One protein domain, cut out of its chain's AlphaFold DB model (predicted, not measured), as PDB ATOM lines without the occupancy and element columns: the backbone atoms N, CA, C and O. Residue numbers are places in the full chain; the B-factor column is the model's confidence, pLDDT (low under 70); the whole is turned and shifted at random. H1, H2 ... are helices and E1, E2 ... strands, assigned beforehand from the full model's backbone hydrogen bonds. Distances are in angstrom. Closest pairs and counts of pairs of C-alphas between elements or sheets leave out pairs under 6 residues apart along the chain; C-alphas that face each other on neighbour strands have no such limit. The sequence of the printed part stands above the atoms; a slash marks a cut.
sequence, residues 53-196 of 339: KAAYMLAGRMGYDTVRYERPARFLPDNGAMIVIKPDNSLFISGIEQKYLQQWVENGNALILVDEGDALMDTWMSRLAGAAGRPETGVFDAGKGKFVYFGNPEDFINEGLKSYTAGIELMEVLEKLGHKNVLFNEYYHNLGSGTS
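AT A GLANCE: This is residues 53 to 196 of the 339 residues of the protein "DUF4350 domain-containing protein" of Clostridia bacterium (UniProt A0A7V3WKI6). A twisted six-stranded sheet forms the middle layer of this domain, with H3 and H4 over one face and H1 and H6 over the other: three layers. H5 lies beyond the sheet near one end of H6, and H2 precedes H3. The printed part has 144 residues, with six named helices and six named strands in the order H1 E1 E2 H2 H3 E3 H4 E4 E5 H5 H6 E6. The sheet runs E1 E6 E2 E3 E5 E4 and is mixed, and the class is mixed, helices and strands. The whole is compact, with a radius of gyration of the C-alphas of 14.0 A and spans of 39 by 36 by 26 A.

IN THESE COORDINATES: H1, residues 53 to 61, begins at C-alpha 53 (-32.731, -5.685, -2.333). E1 is residues 65 to 69, E2 residues 80 to 85, 16.3 A long, and H2 residues 89 to 92. H3, residues 95 to 106, measures 16.3 A. E3 is residues 110 to 114; H4, residues 119 to 129, measures 15.3 A. E4 is residues 137 to 142, 15.8 A long, and E5 residues 145 to 150, 17.0 A long. H5 is residues 160 to 163. H6, residues 165 to 177, measures 18.5 A. E6, residues 181 to 185, ends at C-alpha 185 (-22.950, -11.484, -5.416).

HOW THE PARTS SIT: E1 and E6 are parallel, with N 69 and O 184 at 2.8 A. E6 and E2 are parallel, with N 83 and O 183 at 2.8 A. E2 and E3 are parallel, with N 84 and O 112 at 2.8 A; E2, H2, H3 and E3 form a strand-helix-strand unit, two parallel neighbour strands with helices between, its crossover right-handed. E3 and E5 are parallel, with N 113 and O 148 at 2.8 A. E5, H5, H6 and E6 form a split unit, with E2 and E3 between its strands, also right-handed. E4 and E5 are an antiparallel hairpin, with N 140 and O 147 at 2.7 A. H1 runs along E1, at 5 degrees on the local plane. On the same face, H6 runs along E3, at 9 degrees on the local plane. H1 and H6 only just touch, with 3 pairs of C-alphas within 8 A, closest Ala 55 and Gly 167 at 6.8 A. On the opposite face, H3 stands up from the sheet at 46 degrees, its closest C-alphas to E5 being Val 105 and Gly 145, 5.0 A apart; H4 runs along E4, at 21 degrees on the local plane. H2 and H5 are not on the sheet. Every O i to N i+4 pair is within hydrogen-bond range in H1, H3 and H6, and 6 of 7 in H4; H2 and H5 are too short for one.

THE WHOLE: The two C-alphas farthest apart, of Ser 163 and Ser 196, are 39.7 A apart. The printed part has no cut, and no link is long. The mean pLDDT of the printed part is 86.9; residues 117 to 125, 128 to 136 and 192 to 196 are under 70.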
ATOM      1  N   LYS A  53     -33.022  -7.125  -2.335       95.50
ATOM      2  CA  LYS A  53     -32.731  -5.685  -2.333       95.50
ATOM      3  C   LYS A  53     -32.875  -5.047  -0.948       95.50
ATOM      4  O   LYS A  53     -32.142  -4.107  -0.644       95.50
ATOM      5  N   ALA A  54     -33.791  -5.539  -0.117       95.44
ATOM      6  CA  ALA A  54     -33.959  -5.088   1.257       95.44
ATOM      7  C   ALA A  54     -32.728  -5.423   2.112       95.44
ATOM      8  O   ALA A  54     -32.241  -4.526   2.795       95.44
ATOM      9  N   ALA A  55     -32.165  -6.634   2.003       95.56
ATOM     10  CA  ALA A  55     -30.922  -7.020   2.684       95.56
ATOM     11  C   ALA A  55     -29.754  -6.112   2.272       95.56
ATOM     12  O   ALA A  55     -29.053  -5.554   3.116       95.56
ATOM     13  N   TYR A  56     -29.603  -5.894   0.959       96.75
ATOM     14  CA  TYR A  56     -28.596  -4.996   0.388       96.75
ATOM     15  C   TYR A  56     -28.720  -3.568   0.931       96.75
ATOM     16  O   TYR A  56     -27.743  -2.964   1.374       96.75
ATOM     17  N   MET A  57     -29.936  -3.017   0.930       96.56
ATOM     18  CA  MET A  57     -30.184  -1.673   1.446       96.56
ATOM     19  C   MET A  57     -30.005  -1.579   2.961       96.56
ATOM     20  O   MET A  57     -29.552  -0.541   3.441       96.56
ATOM     21  N   LEU A  58     -30.377  -2.622   3.705       95.38
ATOM     22  CA  LEU A  58     -30.210  -2.686   5.151       95.38
ATOM     23  C   LEU A  58     -28.728  -2.609   5.514       95.38
ATOM     24  O   LEU A  58     -28.356  -1.715   6.266       95.38
ATOM     25  N   ALA A  59     -27.877  -3.439   4.903       95.94
ATOM     26  CA  ALA A  59     -26.430  -3.382   5.111       95.94
ATOM     27  C   ALA A  59     -25.864  -1.977   4.813       95.94
ATOM     28  O   ALA A  59     -25.143  -1.406   5.629       95.94
ATOM     29  N   GLY A  60     -26.268  -1.349   3.703       96.44
ATOM     30  CA  GLY A  60     -25.824   0.014   3.384       96.44
ATOM     31  C   GLY A  60     -26.277   1.053   4.419       96.44
ATOM     32  O   GLY A  60     -25.515   1.945   4.787       96.44
ATOM     33  N   ARG A  61     -27.503   0.927   4.945       96.25
ATOM     34  CA  ARG A  61     -28.024   1.797   6.018       96.25
ATOM     35  C   ARG A  61     -27.337   1.572   7.363       96.25
ATOM     36  O   ARG A  61     -27.269   2.510   8.149       96.25
ATOM     37  N   MET A  62     -26.820   0.370   7.602       94.88
ATOM     38  CA  MET A  62     -26.040   0.015   8.793       94.88
ATOM     39  C   MET A  62     -24.575   0.482   8.712       94.88
ATOM     40  O   MET A  62     -23.814   0.263   9.647       94.88
ATOM     41  N   GLY A  63     -24.178   1.170   7.632       95.56
ATOM     42  CA  GLY A  63     -22.865   1.814   7.506       95.56
ATOM     43  C   GLY A  63     -21.802   0.992   6.774       95.56
ATOM     44  O   GLY A  63     -20.646   1.419   6.716       95.56
ATOM     45  N   TYR A  64     -22.174  -0.152   6.195       97.44
ATOM     46  CA  TYR A  64     -21.283  -0.945   5.350       97.44
ATOM     47  C   TYR A  64     -21.128  -0.321   3.956       97.44
ATOM     48  O   TYR A  64     -22.079   0.216   3.380       97.44
ATOM     49  N   ASP A  65     -19.938  -0.457   3.374       96.56
ATOM     50  CA  ASP A  65     -19.665  -0.086   1.986       96.56
ATOM     51  C   ASP A  65     -20.193  -1.209   1.074       96.56
ATOM     52  O   ASP A  65     -19.456  -2.098   0.646       96.56
ATOM     53  N   THR A  66     -21.510  -1.223   0.841       96.06
ATOM     54  CA  THR A  66     -22.172  -2.284   0.070       96.06
ATOM     55  C   THR A  66     -21.967  -2.125  -1.431       96.06
ATOM     56  O   THR A  66     -22.289  -1.078  -1.999       96.06
ATOM     57  N   VAL A  67     -21.534  -3.194  -2.095       94.50
ATOM     58  CA  VAL A  67     -21.305  -3.236  -3.543       94.50
ATOM     59  C   VAL A  67     -22.015  -4.446  -4.143       94.50
ATOM     60  O   VAL A  67     -21.945  -5.545  -3.603       94.50
ATOM     61  N   ARG A  68     -22.673  -4.265  -5.292       93.88
ATOM     62  CA  ARG A  68     -23.127  -5.391  -6.120       93.88
ATOM     63  C   ARG A  68     -21.950  -5.931  -6.920       93.88
ATOM     64  O   ARG A  68     -21.352  -5.199  -7.708       93.88
ATOM     65  N   TYR A  69     -21.603  -7.188  -6.700       93.88
ATOM     66  CA  TYR A  69     -20.432  -7.824  -7.279       93.88
ATOM     67  C   TYR A  69     -20.822  -8.759  -8.428       93.88
ATOM     68  O   TYR A  69     -21.479  -9.777  -8.241       93.88
ATOM     69  N   GLU A  70     -20.396  -8.403  -9.638       91.19
ATOM     70  CA  GLU A  70     -20.855  -9.004 -10.903       91.19
ATOM     71  C   GLU A  70     -19.756  -9.757 -11.659       91.19
ATOM     72  O   GLU A  70     -19.900 -10.072 -12.841       91.19
ATOM     73  N   ARG A  71     -18.618 -10.004 -11.007       89.56
ATOM     74  CA  ARG A  71     -17.432 -10.577 -11.650       89.56
ATOM     75  C   ARG A  71     -17.115 -11.966 -11.081       89.56
ATOM     76  O   ARG A  71     -17.535 -12.271  -9.973       89.56
ATOM     77  N   PRO A  72     -16.345 -12.793 -11.805       91.06
ATOM     78  CA  PRO A  72     -15.832 -14.057 -11.271       91.06
ATOM     79  C   PRO A  72     -14.925 -13.852 -10.036       91.06
ATOM     80  O   PRO A  72     -14.321 -12.781  -9.886       91.06
ATOM     81  N   ALA A  73     -14.762 -14.861  -9.175       92.06
ATOM     82  CA  ALA A  73     -14.031 -14.772  -7.904       92.06
ATOM     83  C   ALA A  73     -12.562 -14.357  -8.047       92.06
ATOM     84  O   ALA A  73     -12.009 -13.703  -7.168       92.06
ATOM     85  N   ARG A  74     -11.925 -14.645  -9.190       91.56
ATOM     86  CA  ARG A  74     -10.541 -14.211  -9.488       91.56
ATOM     87  C   ARG A  74     -10.315 -12.691  -9.459       91.56
ATOM     88  O   ARG A  74      -9.174 -12.255  -9.573       91.56
ATOM     89  N   PHE A  75     -11.382 -11.893  -9.429       91.62
ATOM     90  CA  PHE A  75     -11.328 -10.430  -9.380       91.62
ATOM     91  C   PHE A  75     -11.839  -9.857  -8.052       91.62
ATOM     92  O   PHE A  75     -12.073  -8.647  -7.978       91.62
ATOM     93  N   LEU A  76     -12.041 -10.703  -7.035       93.25
ATOM     94  CA  LEU A  76     -12.514 -10.255  -5.733       93.25
ATOM     95  C   LEU A  76     -11.482  -9.319  -5.090       93.25
ATOM     96  O   LEU A  76     -10.282  -9.595  -5.155       93.25
ATOM     97  N   PRO A  77     -11.926  -8.203  -4.491       92.44
ATOM     98  CA  PRO A  77     -11.045  -7.330  -3.732       92.44
ATOM     99  C   PRO A  77     -10.679  -7.971  -2.389       92.44
ATOM    100  O   PRO A  77     -11.472  -8.711  -1.811       92.44
ATOM    101  N   ASP A  78      -9.503  -7.640  -1.864       91.88
ATOM    102  CA  ASP A  78      -9.109  -8.030  -0.509       91.88
ATOM    103  C   ASP A  78      -9.881  -7.234   0.564       91.88
ATOM    104  O   ASP A  78     -10.438  -6.165   0.298       91.88
ATOM    105  N   ASN A  79      -9.861  -7.739   1.799       92.25
ATOM    106  CA  ASN A  79     -10.510  -7.182   2.989       92.25
ATOM    107  C   ASN A  79     -12.033  -6.988   2.848       92.25
ATOM    108  O   ASN A  79     -12.571  -5.958   3.266       92.25
ATOM    109  N   GLY A  80     -12.731  -7.968   2.272       94.81
ATOM    110  CA  GLY A  80     -14.181  -7.923   2.070       94.81
ATOM    111  C   GLY A  80     -14.932  -9.116   2.657       94.81
ATOM    112  O   GLY A  80     -14.382 -10.204   2.819       94.81
ATOM    113  N   ALA A  81     -16.222  -8.910   2.920       97.06
ATOM    114  CA  ALA A  81     -17.188  -9.981   3.139       97.06
ATOM    115  C   ALA A  81     -18.081 -10.112   1.901       97.06
ATOM    116  O   ALA A  81     -18.663  -9.121   1.464       97.06
ATOM    117  N   MET A  82     -18.204 -11.304   1.324       96.75
ATOM    118  CA  MET A  82     -19.102 -11.561   0.200       96.75
ATOM    119  C   MET A  82     -20.316 -12.354   0.665       96.75
ATOM    120  O   MET A  82     -20.163 -13.389   1.300       96.75
ATOM    121  N   ILE A  83     -21.506 -11.883   0.306       96.69
ATOM    122  CA  ILE A  83     -22.781 -12.554   0.526       96.69
ATOM    123  C   ILE A  83     -23.224 -13.173  -0.798       96.69
ATOM    124  O   ILE A  83     -23.344 -12.483  -1.815       96.69
ATOM    125  N   VAL A  84     -23.473 -14.475  -0.773       94.44
ATOM    126  CA  VAL A  84     -23.981 -15.267  -1.891       94.44
ATOM    127  C   VAL A  84     -25.281 -15.911  -1.431       94.44
ATOM    128  O   VAL A  84     -25.275 -16.642  -0.449       94.44
ATOM    129  N   ILE A  85     -26.388 -15.625  -2.110       94.06
ATOM    130  CA  ILE A  85     -27.711 -16.166  -1.777       94.06
ATOM    131  C   ILE A  85     -28.166 -16.993  -2.970       94.06
ATOM    132  O   ILE A  85     -28.144 -16.465  -4.068       94.06
ATOM    133  N   LYS A  86     -28.514 -18.264  -2.761       92.31
ATOM    134  CA  LYS A  86     -28.998 -19.230  -3.760       92.31
ATOM    135  C   LYS A  86     -28.285 -19.138  -5.126       92.31
ATOM    136  O   LYS A  86     -28.918 -18.826  -6.139       92.31
ATOM    137  N   PRO A  87     -26.958 -19.365  -5.168       90.75
ATOM    138  CA  PRO A  87     -26.194 -19.231  -6.401       90.75
ATOM    139  C   PRO A  87     -26.597 -20.279  -7.447       90.75
ATOM    140  O   PRO A  87     -27.021 -21.382  -7.116       90.75
ATOM    141  N   ASP A  88     -26.370 -19.989  -8.728       87.94
ATOM    142  CA  ASP A  88     -26.377 -21.021  -9.764       87.94
ATOM    143  C   ASP A  88     -25.238 -22.021  -9.498       87.94
ATOM    144  O   ASP A  88     -24.046 -21.707  -9.638       87.94
ATOM    145  N   ASN A  89     -25.619 -23.247  -9.129       82.88
ATOM    146  CA  ASN A  89     -24.696 -24.323  -8.777       82.88
ATOM    147  C   ASN A  89     -23.677 -24.615  -9.882       82.88
ATOM    148  O   ASN A  89     -22.529 -24.941  -9.585       82.88
ATOM    149  N   SER A  90     -24.038 -24.467 -11.159       82.88
ATOM    150  CA  SER A  90     -23.114 -24.757 -12.259       82.88
ATOM    151  C   SER A  90     -21.946 -23.765 -12.315       82.88
ATOM    152  O   SER A  90     -20.805 -24.162 -12.573       82.88
ATOM    153  N   LEU A  91     -22.207 -22.489 -12.013       84.12
ATOM    154  CA  LEU A  91     -21.191 -21.437 -11.973       84.12
ATOM    155  C   LEU A  91     -20.368 -21.507 -10.687       84.12
ATOM    156  O   LEU A  91     -19.133 -21.479 -10.736       84.12
ATOM    157  N   PHE A  92     -21.054 -21.630  -9.550       85.62
ATOM    158  CA  PHE A  92     -20.440 -21.626  -8.224       85.62
ATOM    159  C   PHE A  92     -19.508 -22.827  -8.013       85.62
ATOM    160  O   PHE A  92     -18.431 -22.694  -7.430       85.62
ATOM    161  N   ILE A  93     -19.874 -23.996  -8.550       81.88
ATOM    162  CA  ILE A  93     -19.146 -25.254  -8.330       81.88
ATOM    163  C   ILE A  93     -18.028 -25.467  -9.366       81.88
ATOM    164  O   ILE A  93     -17.260 -26.430  -9.293       81.88
ATOM    165  N   SER A  94     -17.858 -24.553 -10.327       85.69
ATOM    166  CA  SER A  94     -16.790 -24.686 -11.319       85.69
ATOM    167  C   SER A  94     -15.410 -24.718 -10.643       85.69
ATOM    168  O   SER A  94     -15.087 -23.882  -9.799       85.69
ATOM    169  N   GLY A  95     -14.558 -25.679 -11.017       84.25
ATOM    170  CA  GLY A  95     -13.281 -25.903 -10.318       84.25
ATOM    171  C   GLY A  95     -12.338 -24.690 -10.308       84.25
ATOM    172  O   GLY A  95     -11.514 -24.552  -9.406       84.25
ATOM    173  N   ILE A  96     -12.466 -23.791 -11.291       85.75
ATOM    174  CA  ILE A  96     -11.713 -22.532 -11.338       85.75
ATOM    175  C   ILE A  96     -12.261 -21.538 -10.312       85.75
ATOM    176  O   ILE A  96     -11.472 -20.990  -9.543       85.75
ATOM    177  N   GLU A  97     -13.577 -21.311 -10.283       89.06
ATOM    178  CA  GLU A  97     -14.196 -20.408  -9.305       89.06
ATOM    179  C   GLU A  97     -13.936 -20.868  -7.883       89.06
ATOM    180  O   GLU A  97     -13.447 -20.096  -7.062       89.06
ATOM    181  N   GLN A  98     -14.143 -22.156  -7.638       87.00
ATOM    182  CA  GLN A  98     -13.898 -22.776  -6.350       87.00
ATOM    183  C   GLN A  98     -12.479 -22.526  -5.837       87.00
ATOM    184  O   GLN A  98     -12.287 -22.138  -4.685       87.00
ATOM    185  N   LYS A  99     -11.478 -22.698  -6.707       89.31
ATOM    186  CA  LYS A  99     -10.079 -22.445  -6.361       89.31
ATOM    187  C   LYS A  99      -9.851 -20.992  -5.938       89.31
ATOM    188  O   LYS A  99      -9.164 -20.760  -4.949       89.31
ATOM    189  N   TYR A 100     -10.385 -20.023  -6.683       92.81
ATOM    190  CA  TYR A 100     -10.187 -18.605  -6.367       92.81
ATOM    191  C   TYR A 100     -10.968 -18.166  -5.130       92.81
ATOM    192  O   TYR A 100     -10.416 -17.440  -4.310       92.81
ATOM    193  N   LEU A 101     -12.206 -18.636  -4.958       91.62
ATOM    194  CA  LEU A 101     -12.997 -18.399  -3.751       91.62
ATOM    195  C   LEU A 101     -12.300 -18.955  -2.509       91.62
ATOM    196  O   LEU A 101     -12.158 -18.235  -1.524       91.62
ATOM    197  N   GLN A 102     -11.818 -20.199  -2.570       90.19
ATOM    198  CA  GLN A 102     -11.084 -20.820  -1.469       90.19
ATOM    199  C   GLN A 102      -9.848 -19.998  -1.096       90.19
ATOM    200  O   GLN A 102      -9.691 -19.622   0.060       90.19
ATOM    201  N   GLN A 103      -9.014 -19.652  -2.080       91.88
ATOM    202  CA  GLN A 103      -7.827 -18.823  -1.848       91.88
ATOM    203  C   GLN A 103      -8.182 -17.456  -1.256       91.88
ATOM    204  O   GLN A 103      -7.487 -16.960  -0.372       91.88
ATOM    205  N   TRP A 104      -9.259 -16.838  -1.738       95.50
ATOM    206  CA  TRP A 104      -9.707 -15.539  -1.255       95.50
ATOM    207  C   TRP A 104     -10.144 -15.599   0.212       95.50
ATOM    208  O   TRP A 104      -9.696 -14.769   1.003       95.50
ATOM    209  N   VAL A 105     -10.932 -16.603   0.610       93.62
ATOM    210  CA  VAL A 105     -11.317 -16.803   2.018       93.62
ATOM    211  C   VAL A 105     -10.089 -17.123   2.875       93.62
ATOM    212  O   VAL A 105      -9.857 -16.457   3.881       93.62
ATOM    213  N   GLU A 106      -9.232 -18.054   2.445       91.44
ATOM    214  CA  GLU A 106      -8.011 -18.436   3.173       91.44
ATOM    215  C   GLU A 106      -7.068 -17.249   3.435       91.44
ATOM    216  O   GLU A 106      -6.366 -17.227   4.452       91.44
ATOM    217  N   ASN A 107      -7.089 -16.235   2.563       93.81
ATOM    218  CA  ASN A 107      -6.312 -15.004   2.692       93.81
ATOM    219  C   ASN A 107      -6.841 -14.018   3.751       93.81
ATOM    220  O   ASN A 107      -6.190 -12.998   3.980       93.81
ATOM    221  N   GLY A 108      -7.949 -14.317   4.437       94.56
ATOM    222  CA  GLY A 108      -8.484 -13.481   5.522       94.56
ATOM    223  C   GLY A 108      -9.801 -12.782   5.210       94.56
ATOM    224  O   GLY A 108     -10.191 -11.887   5.953       94.56
ATOM    225  N   ASN A 109     -10.470 -13.156   4.120       96.38
ATOM    226  CA  ASN A 109     -11.768 -12.602   3.746       96.38
ATOM    227  C   ASN A 109     -12.918 -13.470   4.270       96.38
ATOM    228  O   ASN A 109     -12.705 -14.597   4.727       96.38
ATOM    229  N   ALA A 110     -14.147 -12.963   4.177       95.50
ATOM    230  CA  ALA A 110     -15.323 -13.686   4.639       95.50
ATOM    231  C   ALA A 110     -16.282 -14.048   3.501       95.50
ATOM    232  O   ALA A 110     -16.641 -13.202   2.685       95.50
ATOM    233  N   LEU A 111     -16.744 -15.296   3.473       94.31
ATOM    234  CA  LEU A 111     -17.805 -15.759   2.580       94.31
ATOM    235  C   LEU A 111     -19.036 -16.119   3.410       94.31
ATOM    236  O   LEU A 111     -18.969 -17.022   4.235       94.31
ATOM    237  N   ILE A 112     -20.146 -15.431   3.174       94.81
ATOM    238  CA  ILE A 112     -21.469 -15.749   3.705       94.81
ATOM    239  C   ILE A 112     -22.260 -16.397   2.575       94.81
ATOM    240  O   ILE A 112     -22.502 -15.772   1.543       94.81
ATOM    241  N   LEU A 113     -22.655 -17.645   2.769       92.06
ATOM    242  CA  LEU A 113     -23.408 -18.426   1.809       92.06
ATOM    243  C   LEU A 113     -24.775 -18.762   2.387       92.06
ATOM    244  O   LEU A 113     -24.875 -19.353   3.456       92.06
ATOM    245  N   VAL A 114     -25.818 -18.378   1.669       92.38
ATOM    246  CA  VAL A 114     -27.205 -18.678   1.999       92.38
ATOM    247  C   VAL A 114     -27.728 -19.607   0.916       92.38
ATOM    248  O   VAL A 114     -27.908 -19.167  -0.217       92.38
ATOM    249  N   ASP A 115     -27.931 -20.882   1.218       89.25
ATOM    250  CA  ASP A 115     -28.347 -21.864   0.214       89.25
ATOM    251  C   ASP A 115     -29.145 -23.017   0.835       89.25
ATOM    252  O   ASP A 115     -29.103 -23.236   2.043       89.25
ATOM    253  N   GLU A 116     -29.875 -23.758   0.005       84.00
ATOM    254  CA  GLU A 116     -30.580 -24.977   0.410       84.00
ATOM    255  C   GLU A 116     -29.676 -26.190   0.131       84.00
ATOM    256  O   GLU A 116     -29.366 -26.508  -1.014       84.00
ATOM    257  N   GLY A 117     -29.224 -26.854   1.199       65.38
ATOM    258  CA  GLY A 117     -28.095 -27.794   1.198       65.38
ATOM    259  C   GLY A 117     -28.103 -28.915   0.143       65.38
ATOM    260  O   GLY A 117     -28.688 -29.983   0.351       65.38
ATOM    261  N   ASP A 118     -27.325 -28.717  -0.925       66.44
ATOM    262  CA  ASP A 118     -26.926 -29.753  -1.889       66.44
ATOM    263  C   ASP A 118     -25.743 -30.600  -1.353       66.44
ATOM    264  O   ASP A 118     -24.896 -30.129  -0.596       66.44
ATOM    265  N   ALA A 119     -25.627 -31.860  -1.779       59.00
ATOM    266  CA  ALA A 119     -24.521 -32.767  -1.448       59.00
ATOM    267  C   ALA A 119     -23.142 -32.237  -1.897       59.00
ATOM    268  O   ALA A 119     -22.101 -32.584  -1.330       59.00
ATOM    269  N   LEU A 120     -23.116 -31.366  -2.908       58.12
ATOM    270  CA  LEU A 120     -21.902 -30.660  -3.320       58.12
ATOM    271  C   LEU A 120     -21.454 -29.618  -2.277       58.12
ATOM    272  O   LEU A 120     -20.250 -29.400  -2.127       58.12
ATOM    273  N   MET A 121     -22.387 -29.058  -1.496       64.06
ATOM    274  CA  MET A 121     -22.100 -28.149  -0.381       64.06
ATOM    275  C   MET A 121     -21.375 -28.861   0.756       64.06
ATOM    276  O   MET A 121     -20.412 -28.329   1.298       64.06
ATOM    277  N   ASP A 122     -21.757 -30.104   1.055       66.75
ATOM    278  CA  ASP A 122     -21.079 -30.937   2.059       66.75
ATOM    279  C   ASP A 122     -19.597 -31.148   1.691       66.75
ATOM    280  O   ASP A 122     -18.696 -31.102   2.536       66.75
ATOM    281  N   THR A 123     -19.311 -31.298   0.394       67.62
ATOM    282  CA  THR A 123     -17.935 -31.400  -0.124       67.62
ATOM    283  C   THR A 123     -17.177 -30.075   0.010       67.62
ATOM    284  O   THR A 123     -15.964 -30.062   0.218       67.62
ATOM    285  N   TRP A 124     -17.876 -28.947  -0.097       69.50
ATOM    286  CA  TRP A 124     -17.297 -27.613   0.026       69.50
ATOM    287  C   TRP A 124     -17.030 -27.203   1.472       69.50
ATOM    288  O   TRP A 124     -15.924 -26.772   1.794       69.50
ATOM    289  N   MET A 125     -17.994 -27.431   2.359       68.50
ATOM    290  CA  MET A 125     -17.857 -27.202   3.796       68.50
ATOM    291  C   MET A 125     -16.778 -28.093   4.404       68.50
ATOM    292  O   MET A 125     -15.935 -27.607   5.154       68.50
ATOM    293  N   SER A 126     -16.715 -29.371   4.022       71.88
ATOM    294  CA  SER A 126     -15.635 -30.245   4.498       71.88
ATOM    295  C   SER A 126     -14.251 -29.778   4.033       71.88
ATOM    296  O   SER A 126     -13.288 -29.897   4.788       71.88
ATOM    297  N   ARG A 127     -14.139 -29.193   2.831       71.31
ATOM    298  CA  ARG A 127     -12.875 -28.650   2.304       71.31
ATOM    299  C   ARG A 127     -12.453 -27.326   2.932       71.31
ATOM    300  O   ARG A 127     -11.271 -27.161   3.205       71.31
ATOM    301  N   LEU A 128     -13.385 -26.391   3.121       68.69
ATOM    302  CA  LEU A 128     -13.083 -25.048   3.632       68.69
ATOM    303  C   LEU A 128     -13.033 -24.987   5.156       68.69
ATOM    304  O   LEU A 128     -12.173 -24.314   5.712       68.69
ATOM    305  N   ALA A 129     -13.963 -25.676   5.811       65.62
ATOM    306  CA  ALA A 129     -14.239 -25.550   7.237       65.62
ATOM    307  C   ALA A 129     -13.897 -26.812   8.042       65.62
ATOM    308  O   ALA A 129     -14.018 -26.807   9.265       65.62
ATOM    309  N   GLY A 130     -13.537 -27.923   7.381       65.88
ATOM    310  CA  GLY A 130     -13.290 -29.209   8.046       65.88
ATOM    311  C   GLY A 130     -14.519 -29.795   8.759       65.88
ATOM    312  O   GLY A 130     -14.392 -30.774   9.493       65.88
ATOM    313  N   ALA A 131     -15.700 -29.203   8.565       61.06
ATOM    314  CA  ALA A 131     -16.941 -29.605   9.207       61.06
ATOM    315  C   ALA A 131     -17.625 -30.718   8.400       61.06
ATOM    316  O   ALA A 131     -17.767 -30.618   7.180       61.06
ATOM    317  N   ALA A 132     -18.053 -31.778   9.089       56.72
ATOM    318  CA  ALA A 132     -18.851 -32.855   8.516       56.72
ATOM    319  C   ALA A 132     -20.311 -32.720   8.979       56.72
ATOM    320  O   ALA A 132     -20.575 -32.709  10.181       56.72
ATOM    321  N   GLY A 133     -21.247 -32.642   8.029       59.22
ATOM    322  CA  GLY A 133     -22.688 -32.514   8.281       59.22
ATOM    323  C   GLY A 133     -23.292 -31.231   7.705       59.22
ATOM    324  O   GLY A 133     -22.561 -30.341   7.281       59.22
ATOM    325  N   ARG A 134     -24.630 -31.156   7.702       63.78
ATOM    326  CA  ARG A 134     -25.433 -30.028   7.199       63.78
ATOM    327  C   ARG A 134     -25.916 -29.151   8.361       63.78
ATOM    328  O   ARG A 134     -27.007 -29.399   8.872       63.78
ATOM    329  N   PRO A 135     -25.114 -28.194   8.851       65.50
ATOM    330  CA  PRO A 135     -25.590 -27.219   9.826       65.50
ATOM    331  C   PRO A 135     -26.699 -26.371   9.189       65.50
ATOM    332  O   PRO A 135     -26.560 -25.957   8.043       65.50
ATOM    333  N   GLU A 136     -27.784 -26.092   9.914       68.00
ATOM    334  CA  GLU A 136     -28.792 -25.127   9.445       68.00
ATOM    335  C   GLU A 136     -28.213 -23.708   9.406       68.00
ATOM    336  O   GLU A 136     -28.435 -22.995   8.440       68.00
ATOM    337  N   THR A 137     -27.385 -23.340  10.387       77.81
ATOM    338  CA  THR A 137     -26.591 -22.105  10.384       77.81
ATOM    339  C   THR A 137     -25.254 -22.361  11.079       77.81
ATOM    340  O   THR A 137     -25.196 -23.106  12.062       77.81
ATOM    341  N   GLY A 138     -24.159 -21.759  10.608       82.06
ATOM    342  CA  GLY A 138     -22.863 -21.886  11.281       82.06
ATOM    343  C   GLY A 138     -21.790 -20.920  10.792       82.06
ATOM    344  O   GLY A 138     -21.787 -20.509   9.636       82.06
ATOM    345  N   VAL A 139     -20.856 -20.580  11.686       87.19
ATOM    346  CA  VAL A 139     -19.647 -19.799  11.382       87.19
ATOM    347  C   VAL A 139     -18.437 -20.708  11.536       87.19
ATOM    348  O   VAL A 139     -18.233 -21.301  12.593       87.19
ATOM    349  N   PHE A 140     -17.613 -20.764  10.500       86.88
ATOM    350  CA  PHE A 140     -16.472 -21.652  10.385       86.88
ATOM    351  C   PHE A 140     -15.194 -20.880  10.077       86.88
ATOM    352  O   PHE A 140     -15.203 -19.871   9.368       86.88
ATOM    353  N   ASP A 141     -14.082 -21.378  10.602       87.06
ATOM    354  CA  ASP A 141     -12.748 -20.904  10.255       87.06
ATOM    355  C   ASP A 141     -12.289 -21.539   8.941       87.06
ATOM    356  O   ASP A 141     -12.383 -22.753   8.768       87.06
ATOM    357  N   ALA A 142     -11.776 -20.716   8.025       84.44
ATOM    358  CA  ALA A 142     -11.244 -21.156   6.739       84.44
ATOM    359  C   ALA A 142      -9.935 -20.406   6.451       84.44
ATOM    360  O   ALA A 142      -9.925 -19.258   6.005       84.44
ATOM    361  N   GLY A 143      -8.804 -21.041   6.770       85.56
ATOM    362  CA  GLY A 143      -7.495 -20.386   6.750       85.56
ATOM    363  C   GLY A 143      -7.444 -19.210   7.733       85.56
ATOM    364  O   GLY A 143      -7.636 -19.399   8.932       85.56
ATOM    365  N   LYS A 144      -7.164 -17.996   7.240       89.94
ATOM    366  CA  LYS A 144      -7.225 -16.757   8.043       89.94
ATOM    367  C   LYS A 144      -8.604 -16.094   8.028       89.94
ATOM    368  O   LYS A 144      -8.807 -15.126   8.757       89.94
ATOM    369  N   GLY A 145      -9.495 -16.542   7.148       92.94
ATOM    370  CA  GLY A 145     -10.807 -15.950   6.932       92.94
ATOM    371  C   GLY A 145     -11.927 -16.737   7.587       92.94
ATOM    372  O   GLY A 145     -11.711 -17.617   8.426       92.94
ATOM    373  N   LYS A 146     -13.153 -16.397   7.194       92.19
ATOM    374  CA  LYS A 146     -14.375 -16.966   7.761       92.19
ATOM    375  C   LYS A 146     -15.302 -17.453   6.660       92.19
ATOM    376  O   LYS A 146     -15.497 -16.784   5.650       92.19
ATOM    377  N   PHE A 147     -15.920 -18.597   6.894       90.88
ATOM    378  CA  PHE A 147     -17.020 -19.097   6.087       90.88
ATOM    379  C   PHE A 147     -18.273 -19.147   6.959       90.88
ATOM    380  O   PHE A 147     -18.242 -19.704   8.051       90.88
ATOM    381  N   VAL A 148     -19.361 -18.539   6.511       91.06
ATOM    382  CA  VAL A 148     -20.645 -18.524   7.210       91.06
ATOM    383  C   VAL A 148     -21.679 -19.164   6.309       91.06
ATOM    384  O   VAL A 148     -21.742 -18.840   5.126       91.06
ATOM    385  N   TYR A 149     -22.486 -20.051   6.870       89.62
ATOM    386  CA  TYR A 149     -23.558 -20.725   6.159       89.62
ATOM    387  C   TYR A 149     -24.905 -20.435   6.816       89.62
ATOM    388  O   TYR A 149     -25.004 -20.495   8.042       89.62
ATOM    389  N   PHE A 150     -25.910 -20.173   5.987       90.25
ATOM    390  CA  PHE A 150     -27.321 -20.082   6.344       90.25
ATOM    391  C   PHE A 150     -28.122 -21.020   5.435       90.25
ATOM    392  O   PHE A 150     -28.036 -20.939   4.212       90.25
ATOM    393  N   GLY A 151     -28.913 -21.908   6.025       88.75
ATOM    394  CA  GLY A 151     -29.579 -23.006   5.326       88.75
ATOM    395  C   GLY A 151     -30.945 -22.666   4.736       88.75
ATOM    396  O   GLY A 151     -31.551 -23.527   4.102       88.75
ATOM    397  N   ASN A 152     -31.448 -21.448   4.964       90.44
ATOM    398  CA  ASN A 152     -32.774 -21.033   4.512       90.44
ATOM    399  C   ASN A 152     -32.740 -19.694   3.746       90.44
ATOM    400  O   ASN A 152     -32.839 -18.625   4.348       90.44
ATOM    401  N   PRO A 153     -32.638 -19.724   2.407       92.00
ATOM    402  CA  PRO A 153     -32.679 -18.536   1.557       92.00
ATOM    403  C   PRO A 153     -33.976 -17.731   1.636       92.00
ATOM    404  O   PRO A 153     -33.940 -16.516   1.434       92.00
ATOM    405  N   GLU A 154     -35.111 -18.370   1.937       93.81
ATOM    406  CA  GLU A 154     -36.414 -17.689   2.009       93.81
ATOM    407  C   GLU A 154     -36.492 -16.695   3.181       93.81
ATOM    408  O   GLU A 154     -37.327 -15.792   3.167       93.81
ATOM    409  N   ASP A 155     -35.586 -16.788   4.157       93.81
ATOM    410  CA  ASP A 155     -35.524 -15.831   5.264       93.81
ATOM    411  C   ASP A 155     -34.834 -14.514   4.864       93.81
ATOM    412  O   ASP A 155     -35.110 -13.454   5.435       93.81
ATOM    413  N   PHE A 156     -33.972 -14.549   3.841       94.25
ATOM    414  CA  PHE A 156     -33.131 -13.418   3.429       94.25
ATOM    415  C   PHE A 156     -33.677 -12.644   2.218       94.25
ATOM    416  O   PHE A 156     -33.110 -11.614   1.835       94.25
ATOM    417  N   ILE A 157     -34.788 -13.092   1.627       96.00
ATOM    418  CA  ILE A 157     -35.525 -12.329   0.608       96.00
ATOM    419  C   ILE A 157     -36.364 -11.207   1.239       96.00
ATOM    420  O   ILE A 157     -36.611 -11.169   2.444       96.00
ATOM    421  N   ASN A 158     -36.838 -10.278   0.411       95.88
ATOM    422  CA  ASN A 158     -37.602  -9.103   0.829       95.88
ATOM    423  C   ASN A 158     -38.861  -9.480   1.629       95.88
ATOM    424  O   ASN A 158     -39.228  -8.757   2.554       95.88
ATOM    425  N   GLU A 159     -39.521 -10.587   1.275       95.50
ATOM    426  CA  GLU A 159     -40.667 -11.110   2.023       95.50
ATOM    427  C   GLU A 159     -40.249 -11.668   3.395       95.50
ATOM    428  O   GLU A 159     -40.848 -11.296   4.403       95.50
ATOM    429  N   GLY A 160     -39.186 -12.480   3.448       92.94
ATOM    430  CA  GLY A 160     -38.664 -13.090   4.677       92.94
ATOM    431  C   GLY A 160     -38.155 -12.072   5.696       92.94
ATOM    432  O   GLY A 160     -38.453 -12.168   6.890       92.94
ATOM    433  N   LEU A 161     -37.506 -11.003   5.224       93.44
ATOM    434  CA  LEU A 161     -36.975  -9.934   6.073       93.44
ATOM    435  C   LEU A 161     -38.043  -9.122   6.820       93.44
ATOM    436  O   LEU A 161     -37.704  -8.394   7.755       93.44
ATOM    437  N   LYS A 162     -39.331  -9.262   6.481       91.94
ATOM    438  CA  LYS A 162     -40.426  -8.662   7.264       91.94
ATOM    439  C   LYS A 162     -40.529  -9.242   8.677       91.94
ATOM    440  O   LYS A 162     -41.070  -8.578   9.556       91.94
ATOM    441  N   SER A 163     -40.015 -10.455   8.895       88.69
ATOM    442  CA  SER A 163     -39.939 -11.089  10.219       88.69
ATOM    443  C   SER A 163     -38.853 -10.490  11.127       88.69
ATOM    444  O   SER A 163     -38.839 -10.777  12.319       88.69
ATOM    445  N   TYR A 164     -37.972  -9.637  10.585       85.69
ATOM    446  CA  TYR A 164     -36.806  -9.004  11.221       85.69
ATOM    447  C   TYR A 164     -35.680  -9.944  11.685       85.69
ATOM    448  O   TYR A 164     -34.525  -9.525  11.639       85.69
ATOM    449  N   THR A 165     -35.965 -11.189  12.073       90.19
ATOM    450  CA  THR A 165     -34.989 -12.123  12.667       90.19
ATOM    451  C   THR A 165     -33.749 -12.326  11.796       90.19
ATOM    452  O   THR A 165     -32.642 -12.013  12.227       90.19
ATOM    453  N   ALA A 166     -33.926 -12.752  10.544       90.06
ATOM    454  CA  ALA A 166     -32.805 -13.014   9.639       90.06
ATOM    455  C   ALA A 166     -32.035 -11.744   9.248       90.06
ATOM    456  O   ALA A 166     -30.830 -11.780   9.007       90.06
ATOM    457  N   GLY A 167     -32.714 -10.593   9.228       91.06
ATOM    458  CA  GLY A 167     -32.066  -9.302   9.009       91.06
ATOM    459  C   GLY A 167     -31.117  -8.941  10.149       91.06
ATOM    460  O   GLY A 167     -30.008  -8.487   9.885       91.06
ATOM    461  N   ILE A 168     -31.536  -9.166  11.397       93.69
ATOM    462  CA  ILE A 168     -30.703  -8.953  12.588       93.69
ATOM    463  C   ILE A 168     -29.524  -9.926  12.580       93.69
ATOM    464  O   ILE A 168     -28.382  -9.489  12.688       93.69
ATOM    465  N   GLU A 169     -29.787 -11.212  12.354       92.81
ATOM    466  CA  GLU A 169     -28.757 -12.254  12.321       92.81
ATOM    467  C   GLU A 169     -27.687 -11.976  11.253       92.81
ATOM    468  O   GLU A 169     -26.486 -12.071  11.524       92.81
ATOM    469  N   LEU A 170     -28.097 -11.533  10.056       93.50
ATOM    470  CA  LEU A 170     -27.163 -11.111   9.010       93.50
ATOM    471  C   LEU A 170     -26.270  -9.955   9.473       93.50
ATOM    472  O   LEU A 170     -25.068  -9.963   9.207       93.50
ATOM    473  N   MET A 171     -26.847  -8.946  10.134       95.12
ATOM    474  CA  MET A 171     -26.088  -7.782  10.598       95.12
ATOM    475  C   MET A 171     -25.125  -8.141  11.730       95.12
ATOM    476  O   MET A 171     -23.986  -7.680  11.700       95.12
ATOM    477  N   GLU A 172     -25.536  -8.989  12.676       94.25
ATOM    478  CA  GLU A 172     -24.674  -9.484  13.757       94.25
ATOM    479  C   GLU A 172     -23.482 -10.273  13.206       94.25
ATOM    480  O   GLU A 172     -22.343 -10.102  13.653       94.25
ATOM    481  N   VAL A 173     -23.717 -11.106  12.186       94.44
ATOM    482  CA  VAL A 173     -22.641 -11.808  11.482       94.44
ATOM    483  C   VAL A 173     -21.700 -10.815  10.806       94.44
ATOM    484  O   VAL A 173     -20.489 -10.918  10.995       94.44
ATOM    485  N   LEU A 174     -22.217  -9.846  10.047       95.31
ATOM    486  CA  LEU A 174     -21.381  -8.843   9.379       95.31
ATOM    487  C   LEU A 174     -20.546  -8.029  10.375       95.31
ATOM    488  O   LEU A 174     -19.361  -7.789  10.127       95.31
ATOM    489  N   GLU A 175     -21.125  -7.674  11.520       95.38
ATOM    490  CA  GLU A 175     -20.440  -6.927  12.575       95.38
ATOM    491  C   GLU A 175     -19.302  -7.758  13.173       95.38
ATOM    492  O   GLU A 175     -18.169  -7.284  13.287       95.38
ATOM    493  N   LYS A 176     -19.563  -9.039  13.460       93.75
ATOM    494  CA  LYS A 176     -18.562  -9.981  13.975       93.75
ATOM    495  C   LYS A 176     -17.423 -10.242  12.987       93.75
ATOM    496  O   LYS A 176     -16.292 -10.478  13.413       93.75
ATOM    497  N   LEU A 177     -17.709 -10.236  11.686       93.56
ATOM    498  CA  LEU A 177     -16.701 -10.403  10.637       93.56
ATOM    499  C   LEU A 177     -15.790  -9.172  10.503       93.56
ATOM    500  O   LEU A 177     -14.650  -9.309  10.066       93.56
ATOM    501  N   GLY A 178     -16.264  -7.980  10.879       93.12
ATOM    502  CA  GLY A 178     -15.456  -6.757  10.931       93.12
ATOM    503  C   GLY A 178     -15.040  -6.185   9.569       93.12
ATOM    504  O   GLY A 178     -14.235  -5.253   9.511       93.12
ATOM    505  N   HIS A 179     -15.573  -6.708   8.460       94.50
ATOM    506  CA  HIS A 179     -15.300  -6.187   7.121       94.50
ATOM    507  C   HIS A 179     -16.256  -5.044   6.779       94.50
ATOM    508  O   HIS A 179     -17.465  -5.235   6.678       94.50
ATOM    509  N   LYS A 180     -15.709  -3.851   6.525       94.81
ATOM    510  CA  LYS A 180     -16.511  -2.697   6.091       94.81
ATOM    511  C   LYS A 180     -17.064  -2.869   4.671       94.81
ATOM    512  O   LYS A 180     -18.167  -2.414   4.387       94.81
ATOM    513  N   ASN A 181     -16.297  -3.508   3.788       96.69
ATOM    514  CA  ASN A 181     -16.678  -3.748   2.398       96.69
ATOM    515  C   ASN A 181     -17.528  -5.021   2.292       96.69
ATOM    516  O   ASN A 181     -17.031  -6.113   2.582       96.69
ATOM    517  N   VAL A 182     -18.786  -4.879   1.868       97.62
ATOM    518  CA  VAL A 182     -19.752  -5.986   1.776       97.62
ATOM    519  C   VAL A 182     -20.207  -6.162   0.332       97.62
ATOM    520  O   VAL A 182     -20.828  -5.282  -0.263       97.62
ATOM    521  N   LEU A 183     -19.902  -7.318  -0.243       97.38
ATOM    522  CA  LEU A 183     -20.120  -7.643  -1.645       97.38
ATOM    523  C   LEU A 183     -21.362  -8.531  -1.777       97.38
ATOM    524  O   LEU A 183     -21.336  -9.684  -1.371       97.38
ATOM    525  N   PHE A 184     -22.439  -8.033  -2.376       96.69
ATOM    526  CA  PHE A 184     -23.600  -8.852  -2.738       96.69
ATOM    527  C   PHE A 184     -23.366  -9.473  -4.108       96.69
ATOM    528  O   PHE A 184     -23.231  -8.749  -5.095       96.69
ATOM    529  N   ASN A 185     -23.275 -10.799  -4.176       94.31
ATOM    530  CA  ASN A 185     -22.950 -11.484  -5.416       94.31
ATOM    531  C   ASN A 185     -24.142 -11.520  -6.386       94.31
ATOM    532  O   ASN A 185     -25.215 -12.024  -6.075       94.31
ATOM    533  N   GLU A 186     -23.908 -11.024  -7.596       93.25
ATOM    534  CA  GLU A 186     -24.839 -11.069  -8.728       93.25
ATOM    535  C   GLU A 186     -24.291 -11.936  -9.875       93.25
ATOM    536  O   GLU A 186     -25.027 -12.342 -10.774       93.25
ATOM    537  N   TYR A 187     -22.990 -12.248  -9.854       90.50
ATOM    538  CA  TYR A 187     -22.342 -13.082 -10.864       90.50
ATOM    539  C   TYR A 187     -22.967 -14.481 -10.947       90.50
ATOM    540  O   TYR A 187     -23.273 -14.944 -12.047       90.50
ATOM    541  N   TYR A 188     -23.223 -15.120  -9.802       89.88
ATOM    542  CA  TYR A 188     -23.824 -16.454  -9.742       89.88
ATOM    543  C   TYR A 188     -25.331 -16.461 -10.039       89.88
ATOM    544  O   TYR A 188     -25.911 -17.529 -10.135       89.88
ATOM    545  N   HIS A 189     -25.961 -15.302 -10.257       89.00
ATOM    546  CA  HIS A 189     -27.352 -15.190 -10.719       89.00
ATOM    547  C   HIS A 189     -27.458 -14.985 -12.236       89.00
ATOM    548  O   HIS A 189     -28.483 -14.529 -12.737       89.00
ATOM    549  N   ASN A 190     -26.377 -15.247 -12.980       81.88
ATOM    550  CA  ASN A 190     -26.255 -14.930 -14.407       81.88
ATOM    551  C   ASN A 190     -26.426 -13.426 -14.733       81.88
ATOM    552  O   ASN A 190     -26.546 -13.050 -15.898       81.88
ATOM    553  N   LEU A 191     -26.376 -12.549 -13.719       78.56
ATOM    554  CA  LEU A 191     -26.423 -11.089 -13.869       78.56
ATOM    555  C   LEU A 191     -25.035 -10.455 -13.987       78.56
ATOM    556  O   LEU A 191     -24.909  -9.231 -14.095       78.56
ATOM    557  N   GLY A 192     -23.988 -11.281 -13.981       66.69
ATOM    558  CA  GLY A 192     -22.631 -10.826 -14.204       66.69
ATOM    559  C   GLY A 192     -22.507 -10.076 -15.528       66.69
ATOM    560  O   GLY A 192     -23.012 -10.515 -16.565       66.69
ATOM    561  N   SER A 193     -21.780  -8.959 -15.523       60.75
ATOM    562  CA  SER A 193     -21.267  -8.409 -16.770       60.75
ATOM    563  C   SER A 193     -20.368  -9.488 -17.372       60.75
ATOM    564  O   SER A 193     -19.290  -9.749 -16.827       60.75
ATOM    565  N   GLY A 194     -20.822 -10.155 -18.442       54.12
ATOM    566  CA  GLY A 194     -19.988 -11.093 -19.192       54.12
ATOM    567  C   GLY A 194     -18.626 -10.445 -19.385       54.12
ATOM    568  O   GLY A 194     -18.577  -9.253 -19.694       54.12
ATOM    569  N   THR A 195     -17.546 -11.171 -19.070       53.03
ATOM    570  CA  THR A 195     -16.189 -10.611 -19.003       53.03
ATOM    571  C   THR A 195     -15.975  -9.718 -20.210       53.03
ATOM    572  O   THR A 195     -15.894 -10.220 -21.335       53.03
ATOM    573  N   SER A 196     -15.966  -8.400 -19.993       53.09
ATOM    574  CA  SER A 196     -15.844  -7.468 -21.103       53.09
ATOM    575  C   SER A 196     -14.566  -7.851 -21.843       53.09
ATOM    576  O   SER A 196     -13.582  -8.223 -21.201       53.09
TER     577      SER A 196